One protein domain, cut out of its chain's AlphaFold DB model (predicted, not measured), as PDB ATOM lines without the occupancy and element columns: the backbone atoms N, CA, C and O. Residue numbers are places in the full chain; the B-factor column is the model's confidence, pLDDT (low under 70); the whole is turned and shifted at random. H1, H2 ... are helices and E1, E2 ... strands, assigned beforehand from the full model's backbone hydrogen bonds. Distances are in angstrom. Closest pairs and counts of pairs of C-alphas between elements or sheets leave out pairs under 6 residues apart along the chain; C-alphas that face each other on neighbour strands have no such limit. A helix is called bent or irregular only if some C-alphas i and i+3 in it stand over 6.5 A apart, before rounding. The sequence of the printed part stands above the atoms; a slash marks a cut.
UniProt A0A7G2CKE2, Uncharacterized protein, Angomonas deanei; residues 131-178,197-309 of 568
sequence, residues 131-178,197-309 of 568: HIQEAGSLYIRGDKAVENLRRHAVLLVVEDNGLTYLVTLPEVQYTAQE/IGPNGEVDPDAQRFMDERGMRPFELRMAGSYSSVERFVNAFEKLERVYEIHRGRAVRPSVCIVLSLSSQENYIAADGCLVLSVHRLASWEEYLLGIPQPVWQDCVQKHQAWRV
ATOM      1  N   HIS A 131     -22.326 -54.109  50.207       54.84
ATOM      2  CA  HIS A 131     -22.442 -52.837  49.489       54.84
ATOM      3  C   HIS A 131     -21.492 -52.752  48.282       54.84
ATOM      4  O   HIS A 131     -21.873 -52.245  47.231       54.84
ATOM      5  N   ILE A 132     -20.259 -53.261  48.381       56.16
ATOM      6  CA  ILE A 132     -19.320 -53.328  47.248       56.16
ATOM      7  C   ILE A 132     -19.802 -54.329  46.190       56.16
ATOM      8  O   ILE A 132     -19.573 -54.099  45.007       56.16
ATOM      9  N   GLN A 133     -20.488 -55.408  46.559       59.41
ATOM     10  CA  GLN A 133     -21.074 -56.361  45.615       59.41
ATOM     11  C   GLN A 133     -22.318 -55.772  44.931       59.41
ATOM     12  O   GLN A 133     -22.428 -55.840  43.706       59.41
ATOM     13  N   GLU A 134     -23.204 -55.115  45.681       61.47
ATOM     14  CA  GLU A 134     -24.413 -54.466  45.160       61.47
ATOM     15  C   GLU A 134     -24.082 -53.223  44.313       61.47
ATOM     16  O   GLU A 134     -24.631 -53.043  43.221       61.47
ATOM     17  N   ALA A 135     -23.161 -52.369  44.773       63.62
ATOM     18  CA  ALA A 135     -22.755 -51.130  44.098       63.62
ATOM     19  C   ALA A 135     -21.592 -51.328  43.117       63.62
ATOM     20  O   ALA A 135     -21.393 -50.507  42.224       63.62
ATOM     21  N   GLY A 136     -20.833 -52.419  43.227       68.00
ATOM     22  CA  GLY A 136     -19.727 -52.735  42.320       68.00
ATOM     23  C   GLY A 136     -20.194 -52.873  40.879       68.00
ATOM     24  O   GLY A 136     -19.546 -52.362  39.966       68.00
ATOM     25  N   SER A 137     -21.375 -53.471  40.681       77.25
ATOM     26  CA  SER A 137     -22.020 -53.520  39.367       77.25
ATOM     27  C   SER A 137     -22.337 -52.118  38.826       77.25
ATOM     28  O   SER A 137     -22.111 -51.854  37.645       77.25
ATOM     29  N   LEU A 138     -22.793 -51.200  39.687       79.44
ATOM     30  CA  LEU A 138     -23.096 -49.815  39.330       79.44
ATOM     31  C   LEU A 138     -21.831 -49.032  38.975       79.44
ATOM     32  O   LEU A 138     -21.844 -48.295  37.995       79.44
ATOM     33  N   TYR A 139     -20.727 -49.217  39.704       78.31
ATOM     34  CA  TYR A 139     -19.457 -48.563  39.375       78.31
ATOM     35  C   TYR A 139     -18.924 -49.013  38.014       78.31
ATOM     36  O   TYR A 139     -18.569 -48.169  37.200       78.31
ATOM     37  N   ILE A 140     -18.950 -50.318  37.721       79.69
ATOM     38  CA  ILE A 140     -18.505 -50.850  36.423       79.69
ATOM     39  C   ILE A 140     -19.387 -50.321  35.283       79.69
ATOM     40  O   ILE A 140     -18.877 -49.902  34.243       79.69
ATOM     41  N   ARG A 141     -20.712 -50.328  35.474       84.12
ATOM     42  CA  ARG A 141     -21.676 -49.792  34.501       84.12
ATOM     43  C   ARG A 141     -21.467 -48.298  34.263       84.12
ATOM     44  O   ARG A 141     -21.385 -47.870  33.115       84.12
ATOM     45  N   GLY A 142     -21.309 -47.528  35.337       85.69
ATOM     46  CA  GLY A 142     -21.028 -46.097  35.287       85.69
ATOM     47  C   GLY A 142     -19.724 -45.785  34.558       85.69
ATOM     48  O   GLY A 142     -19.737 -44.999  33.615       85.69
ATOM     49  N   ASP A 143     -18.624 -46.442  34.928       82.62
ATOM     50  CA  ASP A 143     -17.314 -46.252  34.294       82.62
ATOM     51  C   ASP A 143     -17.351 -46.607  32.800       82.62
ATOM     52  O   ASP A 143     -16.795 -45.882  31.972       82.62
ATOM     53  N   LYS A 144     -18.068 -47.679  32.429       86.00
ATOM     54  CA  LYS A 144     -18.293 -48.051  31.026       86.00
ATOM     55  C   LYS A 144     -19.049 -46.953  30.269       86.00
ATOM     56  O   LYS A 144     -18.599 -46.545  29.196       86.00
ATOM     57  N   ALA A 145     -20.166 -46.471  30.812       88.12
ATOM     58  CA  ALA A 145     -20.981 -45.446  30.162       88.12
ATOM     59  C   ALA A 145     -20.203 -44.131  29.981       88.12
ATOM     60  O   ALA A 145     -20.199 -43.536  28.900       88.12
ATOM     61  N   VAL A 146     -19.471 -43.714  31.018       88.62
ATOM     62  CA  VAL A 146     -18.584 -42.541  31.017       88.62
ATOM     63  C   VAL A 146     -17.492 -42.675  29.948       88.62
ATOM     64  O   VAL A 146     -17.275 -41.745  29.167       88.62
ATOM     65  N   GLU A 147     -16.844 -43.835  29.836       83.81
ATOM     66  CA  GLU A 147     -15.834 -44.091  28.800       83.81
ATOM     67  C   GLU A 147     -16.429 -44.045  27.382       83.81
ATOM     68  O   GLU A 147     -15.833 -43.467  26.470       83.81
ATOM     69  N   ASN A 148     -17.624 -44.597  27.162       85.81
ATOM     70  CA  ASN A 148     -18.244 -44.563  25.836       85.81
ATOM     71  C   ASN A 148     -18.670 -43.143  25.446       85.81
ATOM     72  O   ASN A 148     -18.409 -42.713  24.321       85.81
ATOM     73  N   LEU A 149     -19.194 -42.353  26.387       88.25
ATOM     74  CA  LEU A 149     -19.464 -40.927  26.178       88.25
ATOM     75  C   LEU A 149     -18.188 -40.135  25.850       88.25
ATOM     76  O   LEU A 149     -18.188 -39.314  24.925       88.25
ATOM     77  N   ARG A 150     -17.069 -40.432  26.524       85.38
ATOM     78  CA  ARG A 150     -15.745 -39.886  26.182       85.38
ATOM     79  C   ARG A 150     -15.355 -40.231  24.737       85.38
ATOM     80  O   ARG A 150     -14.971 -39.334  23.986       85.38
ATOM     81  N   ARG A 151     -15.510 -41.490  24.308       82.31
ATOM     82  CA  ARG A 151     -15.259 -41.951  22.918       82.31
ATOM     83  C   ARG A 151     -16.228 -41.354  21.894       82.31
ATOM     84  O   ARG A 151     -15.918 -41.252  20.702       82.31
ATOM     85  N   HIS A 152     -17.406 -40.934  22.340       83.31
ATOM     86  CA  HIS A 152     -18.357 -40.169  21.539       83.31
ATOM     87  C   HIS A 152     -18.006 -38.679  21.432       83.31
ATOM     88  O   HIS A 152     -18.712 -37.946  20.738       83.31
ATOM     89  N   ALA A 153     -16.877 -38.256  22.012       83.94
ATOM     90  CA  ALA A 153     -16.414 -36.875  22.059       83.94
ATOM     91  C   ALA A 153     -17.388 -35.939  22.797       83.94
ATOM     92  O   ALA A 153     -17.570 -34.787  22.398       83.94
ATOM     93  N   VAL A 154     -18.026 -36.437  23.860       88.44
ATOM     94  CA  VAL A 154     -18.891 -35.646  24.741       88.44
ATOM     95  C   VAL A 154     -18.090 -35.198  25.962       88.44
ATOM     96  O   VAL A 154     -17.501 -36.022  26.665       88.44
ATOM     97  N   LEU A 155     -18.085 -33.889  26.220       91.06
ATOM     98  CA  LEU A 155     -17.636 -33.308  27.487       91.06
ATOM     99  C   LEU A 155     -18.817 -33.304  28.463       91.06
ATOM    100  O   LEU A 155     -19.739 -32.504  28.297       91.06
ATOM    101  N   LEU A 156     -18.789 -34.179  29.463       92.56
ATOM    102  CA  LEU A 156     -19.852 -34.328  30.450       92.56
ATOM    103  C   LEU A 156     -19.456 -33.678  31.774       92.56
ATOM    104  O   LEU A 156     -18.392 -33.959  32.334       92.56
ATOM    105  N   VAL A 157     -20.344 -32.828  32.277       91.94
ATOM    106  CA  VAL A 157     -20.200 -32.111  33.546       91.94
ATOM    107  C   VAL A 157     -21.460 -32.329  34.378       91.94
ATOM    108  O   VAL A 157     -22.559 -32.359  33.833       91.94
ATOM    109  N   VAL A 158     -21.316 -32.461  35.692       91.12
ATOM    110  CA  VAL A 158     -22.430 -32.399  36.649       91.12
ATOM    111  C   VAL A 158     -22.377 -31.049  37.353       91.12
ATOM    112  O   VAL A 158     -21.318 -30.647  37.827       91.12
ATOM    113  N   GLU A 159     -23.501 -30.344  37.406       86.62
ATOM    114  CA  GLU A 159     -23.663 -29.078  38.120       86.62
ATOM    115  C   GLU A 159     -24.559 -29.289  39.345       86.62
ATOM    116  O   GLU A 159     -25.667 -29.824  39.245       86.62
ATOM    117  N   ASP A 160     -24.044 -28.885  40.504       81.06
ATOM    118  CA  ASP A 160     -24.731 -28.930  41.789       81.06
ATOM    119  C   ASP A 160     -24.534 -27.609  42.541       81.06
ATOM    120  O   ASP A 160     -23.470 -27.352  43.113       81.06
ATOM    121  N   ASN A 161     -25.579 -26.779  42.555       70.06
ATOM    122  CA  ASN A 161     -25.655 -25.543  43.333       70.06
ATOM    123  C   ASN A 161     -24.440 -24.616  43.127       70.06
ATOM    124  O   ASN A 161     -23.890 -24.077  44.093       70.06
ATOM    125  N   GLY A 162     -24.000 -24.453  41.879       64.44
ATOM    126  CA  GLY A 162     -22.851 -23.612  41.537       64.44
ATOM    127  C   GLY A 162     -21.493 -24.312  41.574       64.44
ATOM    128  O   GLY A 162     -20.482 -23.719  41.193       64.44
ATOM    129  N   LEU A 163     -21.436 -25.581  41.990       76.50
ATOM    130  CA  LEU A 163     -20.249 -26.424  41.862       76.50
ATOM    131  C   LEU A 163     -20.348 -27.283  40.606       76.50
ATOM    132  O   LEU A 163     -21.343 -27.963  40.373       76.50
ATOM    133  N   THR A 164     -19.278 -27.300  39.817       84.81
ATOM    134  CA  THR A 164     -19.200 -28.110  38.597       84.81
ATOM    135  C   THR A 164     -18.184 -29.234  38.746       84.81
ATOM    136  O   THR A 164     -17.016 -28.985  39.066       84.81
ATOM    137  N   TYR A 165     -18.612 -30.459  38.456       87.94
ATOM    138  CA  TYR A 165     -17.806 -31.670  38.517       87.94
ATOM    139  C   TYR A 165     -17.583 -32.231  37.115       87.94
ATOM    140  O   TYR A 165     -18.536 -32.470  36.372       87.94
ATOM    141  N   LEU A 166     -16.327 -32.442  36.737       89.94
ATOM    142  CA  LEU A 166     -15.964 -33.016  35.449       89.94
ATOM    143  C   LEU A 166     -16.129 -34.540  35.505       89.94
ATOM    144  O   LEU A 166     -15.491 -35.187  36.334       89.94
ATOM    145  N   VAL A 167     -16.963 -35.097  34.621       89.69
ATOM    146  CA  VAL A 167     -17.233 -36.544  34.533       89.69
ATOM    147  C   VAL A 167     -16.448 -37.190  33.395       89.69
ATOM    148  O   VAL A 167     -15.803 -38.216  33.591       89.69
ATOM    149  N   THR A 168     -16.457 -36.581  32.207       87.12
ATOM    150  CA  THR A 168     -15.673 -37.046  31.054       87.12
ATOM    151  C   THR A 168     -14.830 -35.911  30.498       87.12
ATOM    152  O   THR A 168     -15.278 -34.772  30.446       87.12
ATOM    153  N   LEU A 169     -13.628 -36.225  30.013       84.31
ATOM    154  CA  LEU A 169     -12.828 -35.316  29.194       84.31
ATOM    155  C   LEU A 169     -12.516 -36.002  27.856       84.31
ATOM    156  O   LEU A 169     -11.789 -36.999  27.859       84.31
ATOM    157  N   PRO A 170     -13.069 -35.530  26.722       81.50
ATOM    158  CA  PRO A 170     -12.824 -36.147  25.424       81.50
ATOM    159  C   PRO A 170     -11.374 -35.940  24.963       81.50
ATOM    160  O   PRO A 170     -10.758 -34.915  25.253       81.50
ATOM    161  N   GLU A 171     -10.832 -36.903  24.210       70.75
ATOM    162  CA  GLU A 171      -9.485 -36.791  23.637       70.75
ATOM    163  C   GLU A 171      -9.463 -35.783  22.486       70.75
ATOM    164  O   GLU A 171     -10.253 -35.869  21.543       70.75
ATOM    165  N   VAL A 172      -8.530 -34.835  22.555       57.31
ATOM    166  CA  VAL A 172      -8.321 -33.808  21.534       57.31
ATOM    167  C   VAL A 172      -6.968 -34.067  20.892       57.31
ATOM    168  O   VAL A 172      -5.947 -34.013  21.577       57.31
ATOM    169  N   GLN A 173      -6.931 -34.342  19.590       46.34
ATOM    170  CA  GLN A 173      -5.669 -34.323  18.857       46.34
ATOM    171  C   GLN A 173      -5.396 -32.897  18.381       46.34
ATOM    172  O   GLN A 173      -6.180 -32.313  17.636       46.34
ATOM    173  N   TYR A 174      -4.271 -32.336  18.821       38.94
ATOM    174  CA  TYR A 174      -3.731 -31.103  18.263       38.94
ATOM    175  C   TYR A 174      -2.920 -31.459  17.016       38.94
ATOM    176  O   TYR A 174      -1.734 -31.766  17.111       38.94
ATOM    177  N   THR A 175      -3.544 -31.446  15.841       36.41
ATOM    178  CA  THR A 175      -2.804 -31.369  14.576       36.41
ATOM    179  C   THR A 175      -2.664 -29.901  14.180       36.41
ATOM    180  O   THR A 175      -3.555 -29.086  14.409       36.41
ATOM    181  N   ALA A 176      -1.511 -29.543  13.614       37.50
ATOM    182  CA  ALA A 176      -1.077 -28.164  13.375       37.50
ATOM    183  C   ALA A 176      -1.944 -27.346  12.388       37.50
ATOM    184  O   ALA A 176      -1.570 -26.224  12.057       37.50
ATOM    185  N   GLN A 177      -3.077 -27.874  11.911       37.94
ATOM    186  CA  GLN A 177      -3.942 -27.185  10.950       37.94
ATOM    187  C   GLN A 177      -5.436 -27.166  11.290       37.94
ATOM    188  O   GLN A 177      -6.121 -26.364  10.682       37.94
ATOM    189  N   GLU A 178      -5.939 -27.925  12.272       33.38
ATOM    190  CA  GLU A 178      -7.286 -27.747  12.856       33.38
ATOM    191  C   GLU A 178      -7.500 -28.787  13.977       33.38
ATOM    192  O   GLU A 178      -7.112 -29.944  13.805       33.38
ATOM    193  N   ILE A 197      -9.932 -39.872  37.269       62.56
ATOM    194  CA  ILE A 197      -9.179 -40.383  38.411       62.56
ATOM    195  C   ILE A 197      -8.716 -41.793  38.053       62.56
ATOM    196  O   ILE A 197      -9.544 -42.686  37.854       62.56
ATOM    197  N   GLY A 198      -7.406 -41.992  37.960       58.88
ATOM    198  CA  GLY A 198      -6.796 -43.285  37.692       58.88
ATOM    199  C   GLY A 198      -7.007 -44.297  38.830       58.88
ATOM    200  O   GLY A 198      -7.460 -43.948  39.925       58.88
ATOM    201  N   PRO A 199      -6.648 -45.571  38.615       52.88
ATOM    202  CA  PRO A 199      -6.792 -46.628  39.621       52.88
ATOM    203  C   PRO A 199      -6.009 -46.354  40.916       52.88
ATOM    204  O   PRO A 199      -6.400 -46.840  41.968       52.88
ATOM    205  N   ASN A 200      -4.970 -45.515  40.864       52.31
ATOM    206  CA  ASN A 200      -4.165 -45.124  42.026       52.31
ATOM    207  C   ASN A 200      -4.706 -43.886  42.771       52.31
ATOM    208  O   ASN A 200      -4.061 -43.429  43.706       52.31
ATOM    209  N   GLY A 201      -5.841 -43.312  42.351       58.44
ATOM    210  CA  GLY A 201      -6.347 -42.035  42.882       58.44
ATOM    211  C   GLY A 201      -5.723 -40.791  42.235       58.44
ATOM    212  O   GLY A 201      -6.193 -39.680  42.458       58.44
ATOM    213  N   GLU A 202      -4.706 -40.963  41.384       65.19
ATOM    214  CA  GLU A 202      -4.080 -39.864  40.645       65.19
ATOM    215  C   GLU A 202      -5.027 -39.295  39.584       65.19
ATOM    216  O   GLU A 202      -5.623 -40.034  38.798       65.19
ATOM    217  N   VAL A 203      -5.147 -37.971  39.538       71.06
ATOM    218  CA  VAL A 203      -5.920 -37.276  38.507       71.06
ATOM    219  C   VAL A 203      -5.085 -37.171  37.228       71.06
ATOM    220  O   VAL A 203      -3.919 -36.780  37.281       71.06
ATOM    221  N   ASP A 204      -5.683 -37.479  36.072       71.81
ATOM    222  CA  ASP A 204      -5.058 -37.299  34.753       71.81
ATOM    223  C   ASP A 204      -4.505 -35.864  34.621       71.81
ATOM    224  O   ASP A 204      -5.286 -34.917  34.744       71.81
ATOM    225  N   PRO A 205      -3.196 -35.648  34.374       75.12
ATOM    226  CA  PRO A 205      -2.596 -34.310  34.387       75.12
ATOM    227  C   PRO A 205      -3.258 -33.315  33.428       75.12
ATOM    228  O   PRO A 205      -3.359 -32.122  33.733       75.12
ATOM    229  N   ASP A 206      -3.740 -33.796  32.281       72.62
ATOM    230  CA  ASP A 206      -4.470 -32.972  31.317       72.62
ATOM    231  C   ASP A 206      -5.857 -32.585  31.848       72.62
ATOM    232  O   ASP A 206      -6.279 -31.433  31.704       72.62
ATOM    233  N   ALA A 207      -6.539 -33.508  32.533       79.12
ATOM    234  CA  ALA A 207      -7.797 -33.223  33.215       79.12
ATOM    235  C   ALA A 207      -7.596 -32.287  34.406       79.12
ATOM    236  O   ALA A 207      -8.380 -31.357  34.573       79.12
ATOM    237  N   GLN A 208      -6.519 -32.453  35.175       79.25
ATOM    238  CA  GLN A 208      -6.162 -31.559  36.271       79.25
ATOM    239  C   GLN A 208      -5.985 -30.124  35.764       79.25
ATOM    240  O   GLN A 208      -6.626 -29.209  36.274       79.25
ATOM    241  N   ARG A 209      -5.210 -29.923  34.688       76.44
ATOM    242  CA  ARG A 209      -5.064 -28.603  34.048       76.44
ATOM    243  C   ARG A 209      -6.401 -28.058  33.560       76.44
ATOM    244  O   ARG A 209      -6.715 -26.895  33.799       76.44
ATOM    245  N   PHE A 210      -7.198 -28.887  32.888       80.19
ATOM    246  CA  PHE A 210      -8.508 -28.479  32.389       80.19
ATOM    247  C   PHE A 210      -9.437 -28.013  33.520       80.19
ATOM    248  O   PHE A 210     -10.093 -26.973  33.383       80.19
ATOM    249  N   MET A 211      -9.466 -28.761  34.627       83.62
ATOM    250  CA  MET A 211     -10.274 -28.480  35.809       83.62
ATOM    251  C   MET A 211      -9.783 -27.240  36.557       83.62
ATOM    252  O   MET A 211     -10.587 -26.353  36.842       83.62
ATOM    253  N   ASP A 212      -8.475 -27.121  36.797       75.56
ATOM    254  CA  ASP A 212      -7.865 -25.991  37.511       75.56
ATOM    255  C   ASP A 212      -8.099 -24.654  36.809       75.56
ATOM    256  O   ASP A 212      -8.249 -23.617  37.459       75.56
ATOM    257  N   GLU A 213      -8.132 -24.667  35.476       70.88
ATOM    258  CA  GLU A 213      -8.437 -23.494  34.661       70.88
ATOM    259  C   GLU A 213      -9.898 -23.050  34.757       70.88
ATOM    260  O   GLU A 213     -10.193 -21.877  34.528       70.88
ATOM    261  N   ARG A 214     -10.806 -23.984  35.051       75.94
ATOM    262  CA  ARG A 214     -12.261 -23.782  34.999       75.94
ATOM    263  C   ARG A 214     -12.924 -23.841  36.374       75.94
ATOM    264  O   ARG A 214     -14.133 -23.680  36.459       75.94
ATOM    265  N   GLY A 215     -12.149 -24.054  37.438       73.19
ATOM    266  CA  GLY A 215     -12.670 -24.199  38.797       73.19
ATOM    267  C   GLY A 215     -13.501 -25.468  39.000       73.19
ATOM    268  O   GLY A 215     -14.322 -25.515  39.913       73.19
ATOM    269  N   MET A 216     -13.303 -26.486  38.159       82.56
ATOM    270  CA  MET A 216     -14.033 -27.748  38.249       82.56
ATOM    271  C   MET A 216     -13.403 -28.682  39.277       82.56
ATOM    272  O   MET A 216     -12.222 -28.574  39.605       82.56
ATOM    273  N   ARG A 217     -14.200 -29.631  39.755       82.31
ATOM    274  CA  ARG A 217     -13.753 -30.716  40.631       82.31
ATOM    275  C   ARG A 217     -13.824 -32.046  39.884       82.31
ATOM    276  O   ARG A 217     -14.668 -32.180  38.998       82.31
ATOM    277  N   PRO A 218     -12.989 -33.034  40.218       83.38
ATOM    278  CA  PRO A 218     -13.155 -34.357  39.643       83.38
ATOM    279  C   PRO A 218     -14.459 -34.973  40.165       83.38
ATOM    280  O   PRO A 218     -14.748 -34.914  41.361       83.38
ATOM    281  N   PHE A 219     -15.266 -35.533  39.266       84.62
ATOM    282  CA  PHE A 219     -16.426 -36.323  39.660       84.62
ATOM    283  C   PHE A 219     -15.981 -37.734  40.038       84.62
ATOM    284  O   PHE A 219     -15.226 -38.375  39.306       84.62
ATOM    285  N   GLU A 220     -16.495 -38.245  41.152       76.69
ATOM    286  CA  GLU A 220     -16.330 -39.645  41.518       76.69
ATOM    287  C   GLU A 220     -17.663 -40.214  41.994       76.69
ATOM    288  O   GLU A 220     -18.278 -39.674  42.911       76.69
ATOM    289  N   LEU A 221     -18.085 -41.343  41.413       73.12
ATOM    290  CA  LEU A 221     -19.339 -42.013  41.779       73.12
ATOM    291  C   LEU A 221     -19.404 -42.345  43.279       73.12
ATOM    292  O   LEU A 221     -20.461 -42.237  43.890       73.12
ATOM    293  N   ARG A 222     -18.262 -42.661  43.901       66.62
ATOM    294  CA  ARG A 222     -18.147 -42.931  45.344       66.62
ATOM    295  C   ARG A 222     -18.497 -41.723  46.221       66.62
ATOM    296  O   ARG A 222     -18.865 -41.895  47.378       66.62
ATOM    297  N   MET A 223     -18.412 -40.508  45.691       64.44
ATOM    298  CA  MET A 223     -18.741 -39.288  46.429       64.44
ATOM    299  C   MET A 223     -20.227 -38.907  46.332       64.44
ATOM    300  O   MET A 223     -20.642 -37.946  46.969       64.44
ATOM    301  N   ALA A 224     -21.054 -39.661  45.593       63.59
ATOM    302  CA  ALA A 224     -22.490 -39.383  45.451       63.59
ATOM    303  C   ALA A 224     -23.320 -39.656  46.731       63.59
ATOM    304  O   ALA A 224     -24.531 -39.432  46.747       63.59
ATOM    305  N   GLY A 225     -22.682 -40.120  47.813       62.88
ATOM    306  CA  GLY A 225     -23.251 -40.209  49.161       62.88
ATOM    307  C   GLY A 225     -24.055 -41.482  49.434       62.88
ATOM    308  O   GLY A 225     -23.734 -42.212  50.366       62.88
ATOM    309  N   SER A 226     -25.078 -41.776  48.624       68.25
ATOM    310  CA  SER A 226     -25.982 -42.922  48.828       68.25
ATOM    311  C   SER A 226     -26.057 -43.849  47.615       68.25
ATOM    312  O   SER A 226     -25.889 -43.411  46.477       68.25
ATOM    313  N   TYR A 227     -26.393 -45.125  47.848       71.38
ATOM    314  CA  TYR A 227     -26.613 -46.111  46.781       71.38
ATOM    315  C   TYR A 227     -27.638 -45.627  45.743       71.38
ATOM    316  O   TYR A 227     -27.389 -45.686  44.543       71.38
ATOM    317  N   SER A 228     -28.761 -45.062  46.199       74.75
ATOM    318  CA  SER A 228     -29.810 -44.551  45.311       74.75
ATOM    319  C   SER A 228     -29.355 -43.351  44.477       74.75
ATOM    320  O   SER A 228     -29.771 -43.210  43.329       74.75
ATOM    321  N   SER A 229     -28.488 -42.490  45.015       77.44
ATOM    322  CA  SER A 229     -27.879 -41.398  44.250       77.44
ATOM    323  C   SER A 229     -26.898 -41.930  43.207       77.44
ATOM    324  O   SER A 229     -26.948 -41.491  42.058       77.44
ATOM    325  N   VAL A 230     -26.054 -42.905  43.569       79.44
ATOM    326  CA  VAL A 230     -25.147 -43.588  42.629       79.44
ATOM    327  C   VAL A 230     -25.943 -44.215  41.487       79.44
ATOM    328  O   VAL A 230     -25.639 -43.972  40.322       79.44
ATOM    329  N   GLU A 231     -27.002 -44.958  41.804       83.44
ATOM    330  CA  GLU A 231     -27.872 -45.593  40.816       83.44
ATOM    331  C   GLU A 231     -28.511 -44.566  39.870       83.44
ATOM    332  O   GLU A 231     -28.506 -44.760  38.654       83.44
ATOM    333  N   ARG A 232     -28.999 -43.429  40.388       85.19
ATOM    334  CA  ARG A 232     -29.541 -42.343  39.552       85.19
ATOM    335  C   ARG A 232     -28.506 -41.791  38.575       85.19
ATOM    336  O   ARG A 232     -28.842 -41.596  37.408       85.19
ATOM    337  N   PHE A 233     -27.271 -41.549  39.023       89.12
ATOM    338  CA  PHE A 233     -26.200 -41.075  38.140       89.12
ATOM    339  C   PHE A 233     -25.834 -42.115  37.080       89.12
ATOM    340  O   PHE A 233     -25.719 -41.769  35.908       89.12
ATOM    341  N   VAL A 234     -25.713 -43.388  37.458       88.88
ATOM    342  CA  VAL A 234     -25.398 -44.471  36.515       88.88
ATOM    343  C   VAL A 234     -26.503 -44.628  35.473       88.88
ATOM    344  O   VAL A 234     -26.215 -44.638  34.280       88.88
ATOM    345  N   ASN A 235     -27.770 -44.639  35.894       89.62
ATOM    346  CA  ASN A 235     -28.913 -44.699  34.981       89.62
ATOM    347  C   ASN A 235     -28.956 -43.487  34.035       89.62
ATOM    348  O   ASN A 235     -29.296 -43.626  32.860       89.62
ATOM    349  N   ALA A 236     -28.593 -42.298  34.523       91.88
ATOM    350  CA  ALA A 236     -28.469 -41.104  33.695       91.88
ATOM    351  C   ALA A 236     -27.357 -41.247  32.643       91.88
ATOM    352  O   ALA A 236     -27.581 -40.944  31.468       91.88
ATOM    353  N   PHE A 237     -26.179 -41.735  33.038       93.75
ATOM    354  CA  PHE A 237     -25.051 -41.942  32.129       93.75
ATOM    355  C   PHE A 237     -25.364 -42.986  31.059       93.75
ATOM    356  O   PHE A 237     -25.160 -42.709  29.881       93.75
ATOM    357  N   GLU A 238     -25.931 -44.132  31.434       92.50
ATOM    358  CA  GLU A 238     -26.321 -45.178  30.482       92.50
ATOM    359  C   GLU A 238     -27.439 -44.726  29.544       92.50
ATOM    360  O   GLU A 238     -27.428 -45.040  28.353       92.50
ATOM    361  N   LYS A 239     -28.414 -43.956  30.047       93.12
ATOM    362  CA  LYS A 239     -29.458 -43.398  29.186       93.12
ATOM    363  C   LYS A 239     -28.852 -42.469  28.137       93.12
ATOM    364  O   LYS A 239     -29.223 -42.549  26.968       93.12
ATOM    365  N   LEU A 240     -27.919 -41.608  28.539       94.19
ATOM    366  CA  LEU A 240     -27.241 -40.702  27.617       94.19
ATOM    367  C   LEU A 240     -26.343 -41.462  26.629       94.19
ATOM    368  O   LEU A 240     -26.371 -41.164  25.437       94.19
ATOM    369  N   GLU A 241     -25.598 -42.463  27.102       93.50
ATOM    370  CA  GLU A 241     -24.806 -43.372  26.269       93.50
ATOM    371  C   GLU A 241     -25.683 -44.015  25.193       93.50
ATOM    372  O   GLU A 241     -25.372 -43.898  24.011       93.50
ATOM    373  N   ARG A 242     -26.822 -44.602  25.578       91.38
ATOM    374  CA  ARG A 242     -27.758 -45.259  24.659       91.38
ATOM    375  C   ARG A 242     -28.308 -44.305  23.599       91.38
ATOM    376  O   ARG A 242     -28.417 -44.685  22.435       91.38
ATOM    377  N   VAL A 243     -28.634 -43.063  23.969       91.88
ATOM    378  CA  VAL A 243     -29.070 -42.042  22.999       91.88
ATOM    379  C   VAL A 243     -27.974 -41.780  21.961       91.88
ATOM    380  O   VAL A 243     -28.259 -41.732  20.762       91.88
ATOM    381  N   TYR A 244     -26.718 -41.648  22.396       90.62
ATOM    382  CA  TYR A 244     -25.590 -41.474  21.481       90.62
ATOM    383  C   TYR A 244     -25.302 -42.737  20.664       90.62
ATOM    384  O   TYR A 244     -25.020 -42.629  19.476       90.62
ATOM    385  N   GLU A 245     -25.418 -43.928  21.232       88.00
ATOM    386  CA  GLU A 245     -25.196 -45.177  20.504       88.00
ATOM    387  C   GLU A 245     -26.189 -45.344  19.341       88.00
ATOM    388  O   GLU A 245     -25.793 -45.698  18.231       88.00
ATOM    389  N   ILE A 246     -27.466 -45.012  19.565       88.31
ATOM    390  CA  ILE A 246     -28.536 -45.183  18.571       88.31
ATOM    391  C   ILE A 246     -28.534 -44.055  17.524       88.31
ATOM    392  O   ILE A 246     -28.689 -44.314  16.327       88.31
ATOM    393  N   HIS A 247     -28.374 -42.797  17.952       86.62
ATOM    394  CA  HIS A 247     -28.713 -41.629  17.122       86.62
ATOM    395  C   HIS A 247     -27.516 -40.785  16.663       86.62
ATOM    396  O   HIS A 247     -27.699 -39.774  15.965       86.62
ATOM    397  N   ARG A 248     -26.282 -41.157  17.034       82.12
ATOM    398  CA  ARG A 248     -25.068 -40.381  16.720       82.12
ATOM    399  C   ARG A 248     -24.866 -40.180  15.225       82.12
ATOM    400  O   ARG A 248     -24.986 -41.092  14.413       82.12
ATOM    401  N   GLY A 249     -24.511 -38.949  14.863       70.06
ATOM    402  CA  GLY A 249     -24.213 -38.549  13.487       70.06
ATOM    403  C   GLY A 249     -25.452 -38.349  12.611       70.06
ATOM    404  O   GLY A 249     -25.350 -37.657  11.598       70.06
ATOM    405  N   ARG A 250     -26.611 -38.886  13.019       71.94
ATOM    406  CA  ARG A 250     -27.908 -38.695  12.361       71.94
ATOM    407  C   ARG A 250     -28.672 -37.525  12.971       71.94
ATOM    408  O   ARG A 250     -28.925 -36.549  12.274       71.94
ATOM    409  N   ALA A 251     -28.987 -37.615  14.263       82.88
ATOM    410  CA  ALA A 251     -29.770 -36.605  14.974       82.88
ATOM    411  C   ALA A 251     -28.939 -35.862  16.027       82.88
ATOM    412  O   ALA A 251     -29.013 -34.638  16.097       82.88
ATOM    413  N   VAL A 252     -28.080 -36.572  16.767       88.31
ATOM    414  CA  VAL A 252     -27.191 -35.963  17.770       88.31
ATOM    415  C   VAL A 252     -25.767 -35.813  17.231       88.31
ATOM    416  O   VAL A 252     -25.231 -36.717  16.574       88.31
ATOM    417  N   ARG A 253     -25.138 -34.656  17.478       85.00
ATOM    418  CA  ARG A 253     -23.756 -34.375  17.048       85.00
ATOM    419  C   ARG A 253     -22.751 -34.743  18.149       85.00
ATOM    420  O   ARG A 253     -23.031 -34.505  19.319       85.00
ATOM    421  N   PRO A 254     -21.573 -35.296  17.797       85.06
ATOM    422  CA  PRO A 254     -20.442 -35.375  18.725       85.06
ATOM    423  C   PRO A 254     -19.848 -33.975  18.964       85.06
ATOM    424  O   PRO A 254     -20.270 -33.019  18.318       85.06
ATOM    425  N   SER A 255     -18.817 -33.857  19.812       85.00
ATOM    426  CA  SER A 255     -18.111 -32.583  20.057       85.00
ATOM    427  C   SER A 255     -19.010 -31.526  20.716       85.00
ATOM    428  O   SER A 255     -19.046 -30.358  20.340       85.00
ATOM    429  N   VAL A 256     -19.752 -31.939  21.739       89.94
ATOM    430  CA  VAL A 256     -20.604 -31.038  22.522       89.94
ATOM    431  C   VAL A 256     -20.306 -31.154  24.006       89.94
ATOM    432  O   VAL A 256     -19.757 -32.152  24.479       89.94
ATOM    433  N   CYS A 257     -20.698 -30.121  24.749       92.50
ATOM    434  CA  CYS A 257     -20.705 -30.160  26.202       92.50
ATOM    435  C   CYS A 257     -22.127 -30.380  26.709       92.50
ATOM    436  O   CYS A 257     -23.035 -29.627  26.352       92.50
ATOM    437  N   ILE A 258     -22.295 -31.409  27.534       94.81
ATOM    438  CA  ILE A 258     -23.546 -31.725  28.214       94.81
ATOM    439  C   ILE A 258     -23.347 -31.488  29.706       94.81
ATOM    440  O   ILE A 258     -22.371 -31.960  30.292       94.81
ATOM    441  N   VAL A 259     -24.277 -30.756  30.307       93.31
ATOM    442  CA  VAL A 259     -24.294 -30.460  31.738       93.31
ATOM    443  C   VAL A 259     -25.505 -31.145  32.347       93.31
ATOM    444  O   VAL A 259     -26.632 -30.856  31.957       93.31
ATOM    445  N   LEU A 260     -25.288 -32.040  33.301       93.06
ATOM    446  CA  LEU A 260     -26.357 -32.600  34.115       93.06
ATOM    447  C   LEU A 260     -26.564 -31.683  35.314       93.06
ATOM    448  O   LEU A 260     -25.713 -31.638  36.199       93.06
ATOM    449  N   SER A 261     -27.668 -30.943  35.338       89.38
ATOM    450  CA  SER A 261     -27.985 -30.057  36.457       89.38
ATOM    451  C   SER A 261     -28.901 -30.765  37.449       89.38
ATOM    452  O   SER A 261     -29.936 -31.327  37.070       89.38
ATOM    453  N   LEU A 262     -28.516 -30.728  38.726       86.19
ATOM    454  CA  LEU A 262     -29.334 -31.229  39.835       86.19
ATOM    455  C   LEU A 262     -30.400 -30.217  40.281       86.19
ATOM    456  O   LEU A 262     -31.400 -30.596  40.895       86.19
ATOM    457  N   SER A 263     -30.193 -28.936  39.966       82.62
ATOM    458  CA  SER A 263     -31.036 -27.817  40.395       82.62
ATOM    459  C   SER A 263     -32.064 -27.404  39.334       82.62
ATOM    460  O   SER A 263     -33.168 -26.970  39.674       82.62
ATOM    461  N   SER A 264     -31.731 -27.559  38.049       83.94
ATOM    462  CA  SER A 264     -32.591 -27.112  36.957       83.94
ATOM    463  C   SER A 264     -33.871 -27.940  36.832       83.94
ATOM    464  O   SER A 264     -33.855 -29.164  36.953       83.94
ATOM    465  N   GLN A 265     -34.985 -27.269  36.535       86.06
ATOM    466  CA  GLN A 265     -36.302 -27.891  36.354       86.06
ATOM    467  C   GLN A 265     -36.553 -28.382  34.921       86.06
ATOM    468  O   GLN A 265     -37.418 -29.232  34.705       86.06
ATOM    469  N   GLU A 266     -35.821 -27.853  33.937       89.38
ATOM    470  CA  GLU A 266     -36.051 -28.116  32.513       89.38
ATOM    471  C   GLU A 266     -34.744 -28.393  31.767       89.38
ATOM    472  O   GLU A 266     -33.655 -28.084  32.246       89.38
ATOM    473  N   ASN A 267     -34.860 -28.980  30.576       93.00
ATOM    474  CA  ASN A 267     -33.733 -29.109  29.659       93.00
ATOM    475  C   ASN A 267     -33.680 -27.854  28.786       93.00
ATOM    476  O   ASN A 267     -34.709 -27.431  28.260       93.00
ATOM    477  N   TYR A 268     -32.502 -27.265  28.621       92.81
ATOM    478  CA  TYR A 268     -32.332 -26.055  27.819       92.81
ATOM    479  C   TYR A 268     -30.930 -25.981  27.208       92.81
ATOM    480  O   TYR A 268     -30.039 -26.772  27.524       92.81
ATOM    481  N   ILE A 269     -30.741 -25.044  26.281       92.81
ATOM    482  CA  ILE A 269     -29.438 -24.750  25.684       92.81
ATOM    483  C   ILE A 269     -28.941 -23.451  26.293       92.81
ATOM    484  O   ILE A 269     -29.604 -22.417  26.205       92.81
ATOM    485  N   ALA A 270     -27.787 -23.513  26.936       89.69
ATOM    486  CA  ALA A 270     -27.183 -22.357  27.563       89.69
ATOM    487  C   ALA A 270     -26.540 -21.415  26.537       89.69
ATOM    488  O   ALA A 270     -26.174 -21.813  25.427       89.69
ATOM    489  N   ALA A 271     -26.344 -20.153  26.930       84.69
ATOM    490  CA  ALA A 271     -25.748 -19.123  26.074       84.69
ATOM    491  C   ALA A 271     -24.349 -19.514  25.558       84.69
ATOM    492  O   ALA A 271     -23.969 -19.188  24.432       84.69
ATOM    493  N   ASP A 272     -23.616 -20.276  26.367       82.62
ATOM    494  CA  ASP A 272     -22.276 -20.780  26.090       82.62
ATOM    495  C   ASP A 272     -22.258 -22.036  25.187       82.62
ATOM    496  O   ASP A 272     -21.199 -22.627  24.948       82.62
ATOM    497  N   GLY A 273     -23.417 -22.462  24.676       88.38
ATOM    498  CA  GLY A 273     -23.566 -23.611  23.783       88.38
ATOM    499  C   GLY A 273     -23.526 -24.967  24.489       88.38
ATOM    500  O   GLY A 273     -23.345 -25.987  23.825       88.38
ATOM    501  N   CYS A 274     -23.643 -25.005  25.820       91.44
ATOM    502  CA  CYS A 274     -23.877 -26.252  26.545       91.44
ATOM    503  C   CYS A 274     -25.327 -26.713  26.431       91.44
ATOM    504  O   CYS A 274     -26.259 -25.912  26.497       91.44
ATOM    505  N   LEU A 275     -25.511 -28.027  26.356       94.38
ATOM    506  CA  LEU A 275     -26.813 -28.659  26.516       94.38
ATOM    507  C   LEU A 275     -27.003 -28.986  27.995       94.38
ATOM    508  O   LEU A 275     -26.341 -29.883  28.519       94.38
ATOM    509  N   VAL A 276     -27.872 -28.244  28.672       93.50
ATOM    510  CA  VAL A 276     -28.180 -28.470  30.083       93.50
ATOM    511  C   VAL A 276     -29.370 -29.417  30.169       93.50
ATOM    512  O   VAL A 276     -30.444 -29.134  29.639       93.50
ATOM    513  N   LEU A 277     -29.166 -30.559  30.818       94.00
ATOM    514  CA  LEU A 277     -30.165 -31.595  31.025       94.00
ATOM    515  C   LEU A 277     -30.498 -31.686  32.513       94.00
ATOM    516  O   LEU A 277     -29.619 -31.884  33.352       94.00
ATOM    517  N   SER A 278     -31.780 -31.564  32.834       91.50
ATOM    518  CA  SER A 278     -32.280 -31.734  34.194       91.50
ATOM    519  C   SER A 278     -32.391 -33.217  34.528       91.50
ATOM    520  O   SER A 278     -33.069 -33.971  33.821       91.50
ATOM    521  N   VAL A 279     -31.794 -33.639  35.644       88.12
ATOM    522  CA  VAL A 279     -31.952 -35.015  36.152       88.12
ATOM    523  C   VAL A 279     -33.395 -35.334  36.561       88.12
ATOM    524  O   VAL A 279     -33.791 -36.496  36.543       88.12
ATOM    525  N   HIS A 280     -34.219 -34.321  36.855       86.44
ATOM    526  CA  HIS A 280     -35.640 -34.503  37.186       86.44
ATOM    527  C   HIS A 280     -36.478 -34.883  35.963       86.44
ATOM    528  O   HIS A 280     -37.539 -35.487  36.100       86.44
ATOM    529  N   ARG A 281     -35.993 -34.579  34.751       89.00
ATOM    530  CA  ARG A 281     -36.680 -34.862  33.483       89.00
ATOM    531  C   ARG A 281     -35.979 -35.921  32.632       89.00
ATOM    532  O   ARG A 281     -36.074 -35.880  31.403       89.00
ATOM    533  N   LEU A 282     -35.349 -36.909  33.277       88.94
ATOM    534  CA  LEU A 282     -34.667 -38.043  32.633       88.94
ATOM    535  C   LEU A 282     -35.479 -38.674  31.497       88.94
ATOM    536  O   LEU A 282     -34.923 -38.977  30.445       88.94
ATOM    537  N   ALA A 283     -36.791 -38.869  31.674       89.00
ATOM    538  CA  ALA A 283     -37.677 -39.453  30.661       89.00
ATOM    539  C   ALA A 283     -37.623 -38.698  29.318       89.00
ATOM    540  O   ALA A 283     -37.468 -39.335  28.279       89.00
ATOM    541  N   SER A 284     -37.628 -37.364  29.369       92.69
ATOM    542  CA  SER A 284     -37.716 -36.462  28.210       92.69
ATOM    543  C   SER A 284     -36.397 -36.201  27.477       92.69
ATOM    544  O   SER A 284     -36.396 -35.507  26.465       92.69
ATOM    545  N   TRP A 285     -35.259 -36.700  27.975       93.88
ATOM    546  CA  TRP A 285     -33.947 -36.371  27.398       93.88
ATOM    547  C   TRP A 285     -33.827 -36.753  25.927       93.88
ATOM    548  O   TRP A 285     -33.282 -35.985  25.143       93.88
ATOM    549  N   GLU A 286     -34.337 -37.925  25.552       93.00
ATOM    550  CA  GLU A 286     -34.269 -38.394  24.170       93.00
ATOM    551  C   GLU A 286     -35.110 -37.503  23.249       93.00
ATOM    552  O   GLU A 286     -34.581 -36.962  22.284       93.00
ATOM    553  N   GLU A 287     -36.376 -37.259  23.596       93.12
ATOM    554  CA  GLU A 287     -37.260 -36.368  22.834       93.12
ATOM    555  C   GLU A 287     -36.684 -34.956  22.710       93.12
ATOM    556  O   GLU A 287     -36.677 -34.380  21.625       93.12
ATOM    557  N   TYR A 288     -36.143 -34.416  23.805       95.00
ATOM    558  CA  TYR A 288     -35.515 -33.103  23.812       95.00
ATOM    559  C   TYR A 288     -34.298 -33.052  22.880       95.00
ATOM    560  O   TYR A 288     -34.243 -32.197  22.002       95.00
ATOM    561  N   LEU A 289     -33.343 -33.980  23.023       94.88
ATOM    562  CA  LEU A 289     -32.119 -33.998  22.214       94.88
ATOM    563  C   LEU A 289     -32.408 -34.227  20.723       94.88
ATOM    564  O   LEU A 289     -31.760 -33.612  19.875       94.88
ATOM    565  N   LEU A 290     -33.381 -35.082  20.401       93.12
ATOM    566  CA  LEU A 290     -33.817 -35.331  19.025       93.12
ATOM    567  C   LEU A 290     -34.630 -34.164  18.447       93.12
ATOM    568  O   LEU A 290     -34.607 -33.951  17.235       93.12
ATOM    569  N   GLY A 291     -35.313 -33.397  19.298       93.25
ATOM    570  CA  GLY A 291     -36.068 -32.206  18.917       93.25
ATOM    571  C   GLY A 291     -35.202 -30.980  18.609       93.25
ATOM    572  O   GLY A 291     -35.694 -30.037  17.989       93.25
ATOM    573  N   ILE A 292     -33.919 -30.969  18.998       94.69
ATOM    574  CA  ILE A 292     -33.015 -29.846  18.716       94.69
ATOM    575  C   ILE A 292     -32.712 -29.782  17.203       94.69
ATOM    576  O   ILE A 292     -32.173 -30.739  16.636       94.69
ATOM    577  N   PRO A 293     -32.968 -28.640  16.533       93.56
ATOM    578  CA  PRO A 293     -32.659 -28.474  15.117       93.56
ATOM    579  C   PRO A 293     -31.158 -28.591  14.811       93.56
ATOM    580  O   PRO A 293     -30.307 -28.123  15.568       93.56
ATOM    581  N   GLN A 294     -30.813 -29.129  13.638       91.31
ATOM    582  CA  GLN A 294     -29.415 -29.291  13.207       91.31
ATOM    583  C   GLN A 294     -28.578 -27.992  13.193       91.31
ATOM    584  O   GLN A 294     -27.412 -28.063  13.586       91.31
ATOM    585  N   PRO A 295     -29.115 -26.811  12.814       93.56
ATOM    586  CA  PRO A 295     -28.366 -25.554  12.916       93.56
ATOM    587  C   PRO A 295     -27.980 -25.199  14.357       93.56
ATOM    588  O   PRO A 295     -26.890 -24.694  14.606       93.56
ATOM    589  N   VAL A 296     -28.847 -25.516  15.322       93.94
ATOM    590  CA  VAL A 296     -28.592 -25.264  16.745       93.94
ATOM    591  C   VAL A 296     -27.517 -26.215  17.270       93.94
ATOM    592  O   VAL A 296     -26.611 -25.792  17.981       93.94
ATOM    593  N   TRP A 297     -27.541 -27.482  16.850       92.44
ATOM    594  CA  TRP A 297     -26.450 -28.418  17.131       92.44
ATOM    595  C   TRP A 297     -25.094 -27.919  16.616       92.44
ATOM    596  O   TRP A 297     -24.095 -28.048  17.319       92.44
ATOM    597  N   GLN A 298     -25.047 -27.350  15.407       90.69
ATOM    598  CA  GLN A 298     -23.818 -26.784  14.842       90.69
ATOM    599  C   GLN A 298     -23.308 -25.589  15.660       90.69
ATOM    600  O   GLN A 298     -22.114 -25.535  15.953       90.69
ATOM    601  N   ASP A 299     -24.199 -24.690  16.091       93.06
ATOM    602  CA  ASP A 299     -23.845 -23.570  16.976       93.06
ATOM    603  C   ASP A 299     -23.280 -24.062  18.322       93.06
ATOM    604  O   ASP A 299     -22.232 -23.591  18.769       93.06
ATOM    605  N   CYS A 300     -23.897 -25.078  18.938       92.50
ATOM    606  CA  CYS A 300     -23.393 -25.684  20.176       92.50
ATOM    607  C   CYS A 300     -21.977 -26.259  20.012       92.50
ATOM    608  O   CYS A 300     -21.115 -26.033  20.866       92.50
ATOM    609  N   VAL A 301     -21.713 -26.969  18.908       90.00
ATOM    610  CA  VAL A 301     -20.378 -27.508  18.588       90.00
ATOM    611  C   VAL A 301     -19.367 -26.374  18.406       90.00
ATOM    612  O   VAL A 301     -18.293 -26.395  19.010       90.00
ATOM    613  N   GLN A 302     -19.718 -25.346  17.629       89.94
ATOM    614  CA  GLN A 302     -18.841 -24.204  17.375       89.94
ATOM    615  C   GLN A 302     -18.497 -23.462  18.673       89.94
ATOM    616  O   GLN A 302     -17.326 -23.184  18.941       89.94
ATOM    617  N   LYS A 303     -19.489 -23.192  19.527       90.19
ATOM    618  CA  LYS A 303     -19.277 -22.565  20.840       90.19
ATOM    619  C   LYS A 303     -18.449 -23.447  21.767       90.19
ATOM    620  O   LYS A 303     -17.563 -22.940  22.453       90.19
ATOM    621  N   HIS A 304     -18.670 -24.760  21.770       88.50
ATOM    622  CA  HIS A 304     -17.867 -25.698  22.551       88.50
ATOM    623  C   HIS A 304     -16.384 -25.678  22.148       88.50
ATOM    624  O   HIS A 304     -15.515 -25.618  23.023       88.50
ATOM    625  N   GLN A 305     -16.086 -25.642  20.849       85.94
ATOM    626  CA  GLN A 305     -14.722 -25.509  20.328       85.94
ATOM    627  C   GLN A 305     -14.125 -24.119  20.600       85.94
ATOM    628  O   GLN A 305     -12.941 -23.993  20.906       85.94
ATOM    629  N   ALA A 306     -14.938 -23.062  20.553       85.62
ATOM    630  CA  ALA A 306     -14.481 -21.703  20.831       85.62
ATOM    631  C   ALA A 306     -14.157 -21.462  22.319       85.62
ATOM    632  O   ALA A 306     -13.250 -20.684  22.633       85.62
ATOM    633  N   TRP A 307     -14.878 -22.128  23.230       82.38
ATOM    634  CA  TRP A 307     -14.798 -21.893  24.676       82.38
ATOM    635  C   TRP A 307     -14.057 -22.959  25.477       82.38
ATOM    636  O   TRP A 307     -13.464 -22.630  26.502       82.38
ATOM    637  N   ARG A 308     -14.130 -24.239  25.101       81.19
ATOM    638  CA  ARG A 308     -13.775 -25.327  26.029       81.19
ATOM    639  C   ARG A 308     -12.648 -26.204  25.529       81.19
ATOM    640  O   ARG A 308     -11.827 -26.592  26.356       81.19
ATOM    641  N   VAL A 309     -12.605 -26.514  24.240       77.56
ATOM    642  CA  VAL A 309     -11.772 -27.600  23.709       77.56
ATOM    643  C   VAL A 309     -10.871 -27.120  22.572       77.56
ATOM    644  O   VAL A 309     -11.179 -26.152  21.886       77.56
TER     645      VAL A 309
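This is residues 131 to 178 and 197 to 309 of the 568 residues of an uncharacterized protein of Angomonas deanei (UniProt A0A7G2CKE2). A small mixed sheet of four strands has H4 and H5 on one face, and H1 beside H4 extends these helices into a row of three; H6 crosses the end where E3 begins, and H2 packs beside the edge strand E2. The tail at residues 173 to 178 sticks out. The 161 printed residues hold six named helices and four named strands, in the order H1 E1 E2 H2 H3 H4 E3 E4 H5 H6; the class is mixed, helices and strands. The whole is compact, with a radius of gyration of the C-alphas of 15.4 A and spans of 46 by 37 by 29 A.

Begin with H1, residues 131 to 151, which only grazes the sheet with residues 146 to 150. Next come E1, residues 154 to 160, and E2, residues 163 to 166, an antiparallel hairpin; look at N 158 and O 165, 2.9 A apart. H2, residues 205 to 214, only grazes the sheet; its closest C-alpha pair with E2 is Met 211 and Leu 166, 7.3 A. H3, residues 221 to 224, touches residues 230 to 233 of H4, residues 227 to 247, with the C-alphas of Ala 224 and Val 230 closest at 5.7 A. H4 is the hub: it touches H1 at a shallow tilt of 31 degrees, the same way, the C-alphas of Gly 142 and Val 234 being closest at 4.8 A. E3, residues 256 to 261, is parallel to E1, with N 157 and O 258 3.0 A apart, and to E4, residues 275 to 278, with N 277 and O 259 2.8 A apart. The sheet's order is E2 E1 E3 E4; with H4 and H5, residues 279 to 291, on one face of it, it makes two layers, one of strands and one of helices. H5 touches residues 236 to 243 of H4, with the C-alphas of Glu 286 and Val 243 closest at 6.5 A. H6, residues 294 to 307, only grazes the sheet, with the C-alphas of Val 301 and Val 256 5.3 A apart, their closest pair. H2, H4 and H6 have every O i to N i+4 pair within hydrogen-bond range, H1 has 15 of 17, H5 4 of 9 beside 5 of 10 O i to N i+3 pairs, and H3 is too short for an i+4 pair.

Find C-alpha 131 at (-22.442, -52.837, 49.489); from there H1 runs 29.6 A. H4 spans 30.1 A, E1 19.2 A and H5 17.9 A; H5 is irregular, with C-alphas 280 and 283 8.4 A apart. H6 runs 20.0 A to C-alpha 307 at (-14.798, -21.893, 24.676).

Residues 179 to 196 are not printed, and 28.6 A separates C-alphas 178 and 197. The E3 to E4 link is long, 13 residues. Mean pLDDT of the printed part is 81.2; under 70 are residues 131 to 136, 162, 172 to 178, 197 to 202 and 222 to 226.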